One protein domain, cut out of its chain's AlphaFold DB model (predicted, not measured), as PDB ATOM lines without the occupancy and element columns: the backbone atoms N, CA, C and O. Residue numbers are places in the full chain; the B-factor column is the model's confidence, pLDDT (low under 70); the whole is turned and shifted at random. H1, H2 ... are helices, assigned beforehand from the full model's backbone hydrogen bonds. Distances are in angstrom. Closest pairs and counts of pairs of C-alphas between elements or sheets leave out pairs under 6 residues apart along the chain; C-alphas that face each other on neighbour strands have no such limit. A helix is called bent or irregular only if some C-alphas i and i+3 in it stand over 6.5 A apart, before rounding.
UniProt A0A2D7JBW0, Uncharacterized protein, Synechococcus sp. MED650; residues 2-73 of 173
ATOM      1  N   GLY A   2     -14.632 -41.054 -26.790       79.94
ATOM      2  CA  GLY A   2     -15.592 -42.173 -26.758       79.94
ATOM      3  C   GLY A   2     -16.938 -41.925 -26.058       79.94
ATOM      4  O   GLY A   2     -17.876 -42.651 -26.341       79.94
ATOM      5  N   VAL A   3     -17.062 -40.900 -25.208       88.81
ATOM      6  CA  VAL A   3     -18.322 -40.561 -24.515       88.81
ATOM      7  C   VAL A   3     -19.353 -39.960 -25.478       88.81
ATOM      8  O   VAL A   3     -19.016 -39.057 -26.251       88.81
ATOM      9  N   TYR A   4     -20.600 -40.433 -25.407       93.81
ATOM     10  CA  TYR A   4     -21.728 -39.864 -26.147       93.81
ATOM     11  C   TYR A   4     -22.086 -38.478 -25.595       93.81
ATOM     12  O   TYR A   4     -22.314 -38.334 -24.396       93.81
ATOM     13  N   LEU A   5     -22.125 -37.464 -26.466       93.25
ATOM     14  CA  LEU A   5     -22.408 -36.064 -26.109       93.25
ATOM     15  C   LEU A   5     -23.644 -35.485 -26.815       93.25
ATOM     16  O   LEU A   5     -23.840 -34.275 -26.784       93.25
ATOM     17  N   GLY A   6     -24.431 -36.336 -27.479       91.69
ATOM     18  CA  GLY A   6     -25.531 -35.937 -28.356       91.69
ATOM     19  C   GLY A   6     -25.263 -36.246 -29.831       91.69
ATOM     20  O   GLY A   6     -24.151 -36.600 -30.235       91.69
ATOM     21  N   GLU A   7     -26.311 -36.122 -30.640       89.25
ATOM     22  CA  GLU A   7     -26.293 -36.346 -32.087       89.25
ATOM     23  C   GLU A   7     -26.352 -35.026 -32.854       89.25
ATOM     24  O   GLU A   7     -26.884 -34.033 -32.366       89.25
ATOM     25  N   GLY A   8     -25.793 -35.010 -34.070       87.19
ATOM     26  CA  GLY A   8     -25.893 -33.845 -34.956       87.19
ATOM     27  C   GLY A   8     -25.330 -32.555 -34.354       87.19
ATOM     28  O   GLY A   8     -25.879 -31.482 -34.599       87.19
ATOM     29  N   LEU A   9     -24.268 -32.659 -33.545       88.38
ATOM     30  CA  LEU A   9     -23.760 -31.524 -32.782       88.38
ATOM     31  C   LEU A   9     -23.338 -30.357 -33.703       88.38
ATOM     32  O   LEU A   9     -22.574 -30.571 -34.650       88.38
ATOM     33  N   PRO A  10     -23.782 -29.120 -33.411       86.62
ATOM     34  CA  PRO A  10     -23.338 -27.915 -34.106       86.62
ATOM     35  C   PRO A  10     -21.837 -27.648 -33.910       86.62
ATOM     36  O   PRO A  10     -21.164 -28.285 -33.102       86.62
ATOM     37  N   VAL A  11     -21.291 -26.656 -34.625       85.06
ATOM     38  CA  VAL A  11     -19.853 -26.303 -34.579       85.06
ATOM     39  C   VAL A  11     -19.379 -25.956 -33.160       85.06
ATOM     40  O   VAL A  11     -18.243 -26.253 -32.795       85.06
ATOM     41  N   ASN A  12     -20.248 -25.368 -32.334       84.12
ATOM     42  CA  ASN A  12     -19.959 -25.082 -30.927       84.12
ATOM     43  C   ASN A  12     -20.062 -26.310 -30.006       84.12
ATOM     44  O   ASN A  12     -19.759 -26.189 -28.819       84.12
ATOM     45  N   LEU A  13     -20.415 -27.481 -30.540       89.50
ATOM     46  CA  LEU A  13     -20.539 -28.761 -29.841       89.50
ATOM     47  C   LEU A  13     -21.544 -28.737 -28.682       89.50
ATOM     48  O   LEU A  13     -21.409 -29.518 -27.743       89.50
ATOM     49  N   GLU A  14     -22.497 -27.807 -28.705       93.00
ATOM     50  CA  GLU A  14     -23.564 -27.746 -27.709       93.00
ATOM     51  C   GLU A  14     -24.686 -28.705 -28.073       93.00
ATOM     52  O   GLU A  14     -25.104 -28.786 -29.224       93.00
ATOM     53  N   ASP A  15     -25.181 -29.421 -27.078       95.25
ATOM     54  CA  ASP A  15     -26.199 -30.438 -27.283       95.25
ATOM     55  C   ASP A  15     -27.588 -29.803 -27.411       95.25
ATOM     56  O   ASP A  15     -28.088 -29.206 -26.456       95.25
ATOM     57  N   CYS A  16     -28.209 -29.923 -28.586       94.00
ATOM     58  CA  CYS A  16     -29.506 -29.315 -28.883       94.00
ATOM     59  C   CYS A  16     -30.620 -29.769 -27.927       94.00
ATOM     60  O   CYS A  16     -31.484 -28.955 -27.606       94.00
ATOM     61  N   ASP A  17     -30.567 -31.007 -27.424       95.69
ATOM     62  CA  ASP A  17     -31.574 -31.546 -26.495       95.69
ATOM     63  C   ASP A  17     -31.519 -30.870 -25.114       95.69
ATOM     64  O   ASP A  17     -32.485 -30.907 -24.352       95.69
ATOM     65  N   PHE A  18     -30.378 -30.261 -24.783       96.75
ATOM     66  CA  PHE A  18     -30.093 -29.619 -23.498       96.75
ATOM     67  C   PHE A  18     -29.898 -28.101 -23.626       96.75
ATOM     68  O   PHE A  18     -29.783 -27.392 -22.627       96.75
ATOM     69  N   ASN A  19     -29.864 -27.575 -24.849       95.75
ATOM     70  CA  ASN A  19     -29.602 -26.170 -25.107       95.75
ATOM     71  C   ASN A  19     -30.882 -25.341 -24.943       95.75
ATOM     72  O   ASN A  19     -31.757 -25.328 -25.809       95.75
ATOM     73  N   TRP A  20     -30.969 -24.612 -23.828       95.44
ATOM     74  CA  TRP A  20     -32.139 -23.805 -23.470       95.44
ATOM     75  C   TRP A  20     -32.545 -22.801 -24.558       95.44
ATOM     76  O   TRP A  20     -33.738 -22.603 -24.812       95.44
ATOM     77  N   ASP A  21     -31.560 -22.190 -25.219       93.38
ATOM     78  CA  ASP A  21     -31.793 -21.207 -26.275       93.38
ATOM     79  C   ASP A  21     -32.307 -21.873 -27.554       93.38
ATOM     80  O   ASP A  21     -33.201 -21.342 -28.213       93.38
ATOM     81  N   VAL A  22     -31.781 -23.053 -27.904       93.75
ATOM     82  CA  VAL A  22     -32.292 -23.848 -29.033       93.75
ATOM     83  C   VAL A  22     -33.729 -24.272 -28.763       93.75
ATOM     84  O   VAL A  22     -34.584 -23.966 -29.588       93.75
ATOM     85  N   LEU A  23     -34.015 -24.856 -27.595       94.75
ATOM     86  CA  LEU A  23     -35.372 -25.257 -27.210       94.75
ATOM     87  C   LEU A  23     -36.352 -24.078 -27.259       94.75
ATOM     88  O   LEU A  23     -37.494 -24.242 -27.681       94.75
ATOM     89  N   GLY A  24     -35.911 -22.884 -26.849       93.69
ATOM     90  CA  GLY A  24     -36.712 -21.664 -26.930       93.69
ATOM     91  C   GLY A  24     -36.946 -21.152 -28.349       93.69
ATOM     92  O   GLY A  24     -38.020 -20.630 -28.621       93.69
ATOM     93  N   ARG A  25     -35.979 -21.305 -29.258       94.19
ATOM     94  CA  ARG A  25     -36.139 -20.908 -30.665       94.19
ATOM     95  C   ARG A  25     -36.982 -21.898 -31.464       94.19
ATOM     96  O   ARG A  25     -37.772 -21.469 -32.296       94.19
ATOM     97  N   THR A  26     -36.803 -23.199 -31.242       94.44
ATOM     98  CA  THR A  26     -37.536 -24.243 -31.973       94.44
ATOM     99  C   THR A  26     -38.966 -24.396 -31.473       94.44
ATOM    100  O   THR A  26     -39.841 -24.747 -32.255       94.44
ATOM    101  N   ASN A  27     -39.206 -24.113 -30.190       95.31
ATOM    102  CA  ASN A  27     -40.516 -24.219 -29.560       95.31
ATOM    103  C   ASN A  27     -40.846 -22.923 -28.791       95.31
ATOM    104  O   ASN A  27     -40.767 -22.896 -27.559       95.31
ATOM    105  N   PRO A  28     -41.190 -21.829 -29.495       94.56
ATOM    106  CA  PRO A  28     -41.396 -20.517 -28.875       94.56
ATOM    107  C   PRO A  28     -42.562 -20.496 -27.879       94.56
ATOM    108  O   PRO A  28     -42.498 -19.772 -26.888       94.56
ATOM    109  N   ASP A  29     -43.579 -21.332 -28.099       96.94
ATOM    110  CA  ASP A  29     -44.765 -21.422 -27.242       96.94
ATOM    111  C   ASP A  29     -44.564 -22.321 -26.010       96.94
ATOM    112  O   ASP A  29     -45.463 -22.440 -25.177       96.94
ATOM    113  N   TRP A  30     -43.404 -22.981 -25.873       97.25
ATOM    114  CA  TRP A  30     -43.152 -23.845 -24.721       97.25
ATOM    115  C   TRP A  30     -42.942 -23.045 -23.439       97.25
ATOM    116  O   TRP A  30     -42.050 -22.193 -23.346       97.25
ATOM    117  N   THR A  31     -43.686 -23.420 -22.400       97.25
ATOM    118  CA  THR A  31     -43.441 -22.947 -21.037       97.25
ATOM    119  C   THR A  31     -42.111 -23.482 -20.502       97.25
ATOM    120  O   THR A  31     -41.488 -24.396 -21.059       97.25
ATOM    121  N   ARG A  32     -41.665 -22.924 -19.371       96.38
ATOM    122  CA  ARG A  32     -40.478 -23.413 -18.665       96.38
ATOM    123  C   ARG A  32     -40.620 -24.897 -18.324       96.38
ATOM    124  O   ARG A  32     -39.701 -25.673 -18.562       96.38
ATOM    125  N   GLU A  33     -41.776 -25.292 -17.810       97.44
ATOM    126  CA  GLU A  33     -42.080 -26.656 -17.376       97.44
ATOM    127  C   GLU A  33     -41.998 -27.637 -18.547       97.44
ATOM    128  O   GLU A  33     -41.452 -28.725 -18.387       97.44
ATOM    129  N   GLN A  34     -42.466 -27.239 -19.734       98.00
ATOM    130  CA  GLN A  34     -42.380 -28.060 -20.945       98.00
ATOM    131  C   GLN A  34     -40.930 -28.250 -21.410       98.00
ATOM    132  O   GLN A  34     -40.537 -29.370 -21.733       98.00
ATOM    133  N   LYS A  35     -40.099 -27.199 -21.359       97.75
ATOM    134  CA  LYS A  35     -38.656 -27.308 -21.651       97.75
ATOM    135  C   LYS A  35     -37.952 -28.246 -20.671       97.75
ATOM    136  O   LYS A  35     -37.203 -29.123 -21.089       97.75
ATOM    137  N   ILE A  36     -38.234 -28.109 -19.374       98.19
ATOM    138  CA  ILE A  36     -37.685 -28.998 -18.341       98.19
ATOM    139  C   ILE A  36     -38.149 -30.441 -18.544       98.19
ATOM    140  O   ILE A  36     -37.342 -31.359 -18.419       98.19
ATOM    141  N   ALA A  37     -39.423 -30.660 -18.873       98.12
ATOM    142  CA  ALA A  37     -39.949 -31.992 -19.155       98.12
ATOM    143  C   ALA A  37     -39.240 -32.636 -20.357       98.12
ATOM    144  O   ALA A  37     -38.841 -33.795 -20.271       98.12
ATOM    145  N   SER A  38     -39.002 -31.869 -21.425       98.00
ATOM    146  CA  SER A  38     -38.228 -32.328 -22.582       98.00
ATOM    147  C   SER A  38     -36.791 -32.697 -22.199       98.00
ATOM    148  O   SER A  38     -36.330 -33.773 -22.568       98.00
ATOM    149  N   ILE A  39     -36.105 -31.872 -21.400       98.06
ATOM    150  CA  ILE A  39     -34.749 -32.183 -20.920       98.06
ATOM    151  C   ILE A  39     -34.749 -33.457 -20.061       98.06
ATOM    152  O   ILE A  39     -33.885 -34.317 -20.227       98.06
ATOM    153  N   ARG A  40     -35.730 -33.625 -19.162       98.25
ATOM    154  CA  ARG A  40     -35.865 -34.839 -18.337       98.25
ATOM    155  C   ARG A  40     -36.072 -36.091 -19.187       98.25
ATOM    156  O   ARG A  40     -35.468 -37.117 -18.891       98.25
ATOM    157  N   GLN A  41     -36.865 -36.001 -20.251       98.00
ATOM    158  CA  GLN A  41     -37.053 -37.104 -21.191       98.00
ATOM    159  C   GLN A  41     -35.734 -37.483 -21.885       98.00
ATOM    160  O   GLN A  41     -35.432 -38.669 -22.031       98.00
ATOM    161  N   SER A  42     -34.915 -36.495 -22.258       97.75
ATOM    162  CA  SER A  42     -33.580 -36.735 -22.820       97.75
ATOM    163  C   SER A  42     -32.644 -37.413 -21.815       97.75
ATOM    164  O   SER A  42     -31.951 -38.363 -22.181       97.75
ATOM    165  N   VAL A  43     -32.660 -36.990 -20.543       97.94
ATOM    166  CA  VAL A  43     -31.909 -37.640 -19.448       97.94
ATOM    167  C   VAL A  43     -32.325 -39.105 -19.303       97.94
ATOM    168  O   VAL A  43     -31.476 -39.993 -19.334       97.94
ATOM    169  N   GLU A  44     -33.627 -39.377 -19.192       97.62
ATOM    170  CA  GLU A  44     -34.151 -40.736 -19.034       97.62
ATOM    171  C   GLU A  44     -33.793 -41.629 -20.227       97.62
ATOM    172  O   GLU A  44     -33.288 -42.738 -20.046       97.62
ATOM    173  N   SER A  45     -33.982 -41.130 -21.454       97.25
ATOM    174  CA  SER A  45     -33.652 -41.890 -22.660       97.25
ATOM    175  C   SER A  45     -32.169 -42.256 -22.713       97.25
ATOM    176  O   SER A  45     -31.825 -43.365 -23.124       97.25
ATOM    177  N   ARG A  46     -31.280 -41.353 -22.288       97.06
ATOM    178  CA  ARG A  46     -29.832 -41.594 -22.303       97.06
ATOM    179  C   ARG A  46     -29.381 -42.515 -21.178       97.06
ATOM    180  O   ARG A  46     -28.582 -43.405 -21.452       97.06
ATOM    181  N   ASN A  47     -29.964 -42.395 -19.983       96.25
ATOM    182  CA  ASN A  47     -29.740 -43.336 -18.880       96.25
ATOM    183  C   ASN A  47     -30.082 -44.787 -19.267       96.25
ATOM    184  O   ASN A  47     -29.466 -45.714 -18.757       96.25
ATOM    185  N   GLN A  48     -31.052 -44.997 -20.164       96.00
ATOM    186  CA  GLN A  48     -31.424 -46.335 -20.644       96.00
ATOM    187  C   GLN A  48     -30.523 -46.862 -21.771       96.00
ATOM    188  O   GLN A  48     -30.459 -48.071 -21.985       96.00
ATOM    189  N   LYS A  49     -29.875 -45.975 -22.535       96.31
ATOM    190  CA  LYS A  49     -29.153 -46.330 -23.770       96.31
ATOM    191  C   LYS A  49     -27.641 -46.414 -23.602       96.31
ATOM    192  O   LYS A  49     -26.996 -47.109 -24.384       96.31
ATOM    193  N   PHE A  50     -27.075 -45.671 -22.655       94.88
ATOM    194  CA  PHE A  50     -25.634 -45.484 -22.545       94.88
ATOM    195  C   PHE A  50     -25.167 -45.659 -21.104       94.88
ATOM    196  O   PHE A  50     -25.719 -45.043 -20.197       94.88
ATOM    197  N   ASP A  51     -24.084 -46.414 -20.921       90.94
ATOM    198  CA  ASP A  51     -23.429 -46.557 -19.615       90.94
ATOM    199  C   ASP A  51     -22.772 -45.245 -19.164       90.94
ATOM    200  O   ASP A  51     -22.786 -44.893 -17.987       90.94
ATOM    201  N   ILE A  52     -22.184 -44.511 -20.117       92.19
ATOM    202  CA  ILE A  52     -21.551 -43.209 -19.896       92.19
ATOM    203  C   ILE A  52     -21.985 -42.269 -21.014       92.19
ATOM    204  O   ILE A  52     -21.766 -42.528 -22.201       92.19
ATOM    205  N   TRP A  53     -22.560 -41.139 -20.627       95.62
ATOM    206  CA  TRP A  53     -22.962 -40.079 -21.535       95.62
ATOM    207  C   TRP A  53     -22.768 -38.716 -20.875       95.62
ATOM    208  O   TRP A  53     -22.558 -38.606 -19.668       95.62
ATOM    209  N   GLY A  54     -22.820 -37.664 -21.679       95.31
ATOM    210  CA  GLY A  54     -22.818 -36.296 -21.193       95.31
ATOM    211  C   GLY A  54     -23.517 -35.363 -22.165       95.31
ATOM    212  O   GLY A  54     -24.072 -35.782 -23.180       95.31
ATOM    213  N   TRP A  55     -23.476 -34.082 -21.844       96.38
ATOM    214  CA  TRP A  55     -23.892 -33.006 -22.728       96.38
ATOM    215  C   TRP A  55     -23.040 -31.779 -22.423       96.38
ATOM    216  O   TRP A  55     -22.471 -31.646 -21.336       96.38
ATOM    217  N   LYS A  56     -22.949 -30.868 -23.387       94.50
ATOM    218  CA  LYS A  56     -22.303 -29.572 -23.198       94.50
ATOM    219  C   LYS A  56     -23.343 -28.477 -23.368       94.50
ATOM    220  O   LYS A  56     -23.932 -28.351 -24.439       94.50
ATOM    221  N   TYR A  57     -23.494 -27.644 -22.344       94.25
ATOM    222  CA  TYR A  57     -24.233 -26.391 -22.441       94.25
ATOM    223  C   TYR A  57     -23.676 -25.357 -21.441       94.25
ATOM    224  O   TYR A  57     -23.675 -25.632 -20.241       94.25
ATOM    225  N   PRO A  58     -23.191 -24.177 -21.886       90.94
ATOM    226  CA  PRO A  58     -22.557 -23.195 -20.994       90.94
ATOM    227  C   PRO A  58     -23.471 -22.630 -19.902       90.94
ATOM    228  O   PRO A  58     -22.976 -22.151 -18.883       90.94
ATOM    229  N   ARG A  59     -24.792 -22.665 -20.126       91.69
ATOM    230  CA  ARG A  59     -25.812 -22.069 -19.253       91.69
ATOM    231  C   ARG A  59     -26.659 -23.112 -18.523       91.69
ATOM    232  O   ARG A  59     -27.874 -22.972 -18.387       91.69
ATOM    233  N   VAL A  60     -26.017 -24.195 -18.080       92.06
ATOM    234  CA  VAL A  60     -26.680 -25.277 -17.330       92.06
ATOM    235  C   VAL A  60     -27.324 -24.776 -16.023       92.06
ATOM    236  O   VAL A  60     -28.276 -25.384 -15.537       92.06
ATOM    237  N   ASP A  61     -26.878 -23.623 -15.502       91.44
ATOM    238  CA  ASP A  61     -27.462 -22.911 -14.355       91.44
ATOM    239  C   ASP A  61     -28.972 -22.671 -14.488       91.44
ATOM    240  O   ASP A  61     -29.682 -22.637 -13.485       91.44
ATOM    241  N   LEU A  62     -29.481 -22.563 -15.718       93.62
ATOM    242  CA  LEU A  62     -30.891 -22.283 -15.990       93.62
ATOM    243  C   LEU A  62     -31.849 -23.411 -15.576       93.62
ATOM    244  O   LEU A  62     -33.038 -23.148 -15.366       93.62
ATOM    245  N   TYR A  63     -31.360 -24.652 -15.499       95.12
ATOM    246  CA  TYR A  63     -32.213 -25.823 -15.284       95.12
ATOM    247  C   TYR A  63     -31.592 -26.954 -14.461       95.12
ATOM    248  O   TYR A  63     -32.305 -27.903 -14.136       95.12
ATOM    249  N   LEU A  64     -30.296 -26.910 -14.119       94.50
ATOM    250  CA  LEU A  64     -29.655 -28.036 -13.431       94.50
ATOM    251  C   LEU A  64     -30.382 -28.395 -12.131       94.50
ATOM    252  O   LEU A  64     -30.630 -29.570 -11.885       94.50
ATOM    253  N   LYS A  65     -30.793 -27.393 -11.343       93.56
ATOM    254  CA  LYS A  65     -31.519 -27.603 -10.079       93.56
ATOM    255  C   LYS A  65     -32.802 -28.418 -10.271       93.56
ATOM    256  O   LYS A  65     -33.121 -29.251  -9.426       93.56
ATOM    257  N   ASP A  66     -33.496 -28.242 -11.393       95.81
ATOM    258  CA  ASP A  66     -34.742 -28.948 -11.697       95.81
ATOM    259  C   ASP A  66     -34.538 -30.397 -12.139       95.81
ATOM    260  O   ASP A  66     -35.480 -31.190 -12.065       95.81
ATOM    261  N   ILE A  67     -33.351 -30.734 -12.647       95.56
ATOM    262  CA  ILE A  67     -33.071 -32.058 -13.219       95.56
ATOM    263  C   ILE A  67     -32.021 -32.858 -12.438       95.56
ATOM    264  O   ILE A  67     -31.766 -34.011 -12.778       95.56
ATOM    265  N   HIS A  68     -31.371 -32.260 -11.434       92.69
ATOM    266  CA  HIS A  68     -30.198 -32.855 -10.787       92.69
ATOM    267  C   HIS A  68     -30.492 -34.238 -10.192       92.69
ATOM    268  O   HIS A  68     -29.642 -35.118 -10.259       92.69
ATOM    269  N   SER A  69     -31.702 -34.455  -9.663       92.31
ATOM    270  CA  SER A  69     -32.091 -35.722  -9.041       92.31
ATOM    271  C   SER A  69     -32.335 -36.850 -10.047       92.31
ATOM    272  O   SER A  69     -32.384 -38.012  -9.653       92.31
ATOM    273  N   GLN A  70     -32.476 -36.531 -11.337       94.94
ATOM    274  CA  GLN A  70     -32.612 -37.498 -12.428       94.94
ATOM    275  C   GLN A  70     -31.269 -37.844 -13.091       94.94
ATOM    276  O   GLN A  70     -31.181 -38.833 -13.824       94.94
ATOM    277  N   VAL A  71     -30.226 -37.040 -12.863       94.06
ATOM    278  CA  VAL A  71     -28.887 -37.293 -13.406       94.06
ATOM    279  C   VAL A  71     -28.163 -38.263 -12.476       94.06
ATOM    280  O   VAL A  71     -27.873 -37.945 -11.326       94.06
ATOM    281  N   VAL A  72     -27.876 -39.466 -12.970       92.94
ATOM    282  CA  VAL A  72     -27.233 -40.525 -12.183       92.94
ATOM    283  C   VAL A  72     -25.719 -40.316 -12.172       92.94
ATOM    284  O   VAL A  72     -25.114 -40.192 -13.232       92.94
ATOM    285  N   ASN A  73     -25.110 -40.305 -10.980       93.56
ATOM    286  CA  ASN A  73     -23.661 -40.156 -10.770       93.56
ATOM    287  C   ASN A  73     -23.028 -39.008 -11.591       93.56
ATOM    288  O   ASN A  73     -22.101 -39.253 -12.370       93.56
TER     289      ASN A  73
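AT A GLANCE: This is residues 2 to 73 of the 173 residues of an uncharacterized protein of Synechococcus sp. MED650 (UniProt A0A2D7JBW0). One long helix, H2, forms one side of the domain, with the short helix H3 packed beside it, and a second short helix, H1, set crosswise near its first residues. Two long stretches with no named element fill out much of the rest: residues 2 to 19 before H1, and residues 50 to 63, which lead back from the end of H2 to H3. The printed part has 72 residues with three named helices, in the order H1, H2, H3, and no named strand; the class is all helix, though named helices hold 32 of the 72 residues, under half. The whole is compact, with a radius of gyration of the C-alphas of 11.8 A, and spans 34 by 30 by 19 A.

HOW THE PARTS SIT: H2, residues 32 to 49, touches H3, residues 64 to 70, with its residues 36 to 44 alone; the closest C-alphas are those of Arg 40 and Ile 67, 6.5 A apart. They run the same way at a steep tilt of 36 degrees, only just beyond shallow. H1, residues 20 to 26, and H2 only just touch, with 3 pairs of C-alphas within 8 A, and H2 does so with residue 35 alone. The closest C-alphas are those of Leu 23 and Lys 35, 6.8 A apart, and the lines stand about perpendicular at 77 degrees. H1 and H3 are apart. In H1 and H2 every O i to N i+4 pair is within hydrogen-bond range; in H3 it is 1 of 3, beside 2 of 4 O i to N i+3 pairs.

IN THESE COORDINATES: H2 runs 26.1 A from C-alpha 32 at (-40.478, -23.413, -18.665) to C-alpha 49 at (-29.153, -46.330, -23.770). H1 measures 10.1 A and begins at C-alpha 20, at (-32.139, -23.805, -23.470). H3 measures 10.0 A and ends at C-alpha 70, at (-32.612, -37.498, -12.428); it is irregular, with C-alphas 66 and 69 standing 7.7 A apart.

THE WHOLE: The two C-alphas farthest apart are those of Gly 2 and Asp 29, at 35.8 A. The printed part has no cut. The link from H1 to H2 is tight, with 5 residues, and that from H2 to H3 is long, with 14. The mean pLDDT of the printed part is 94.1, and no printed residue is under 70.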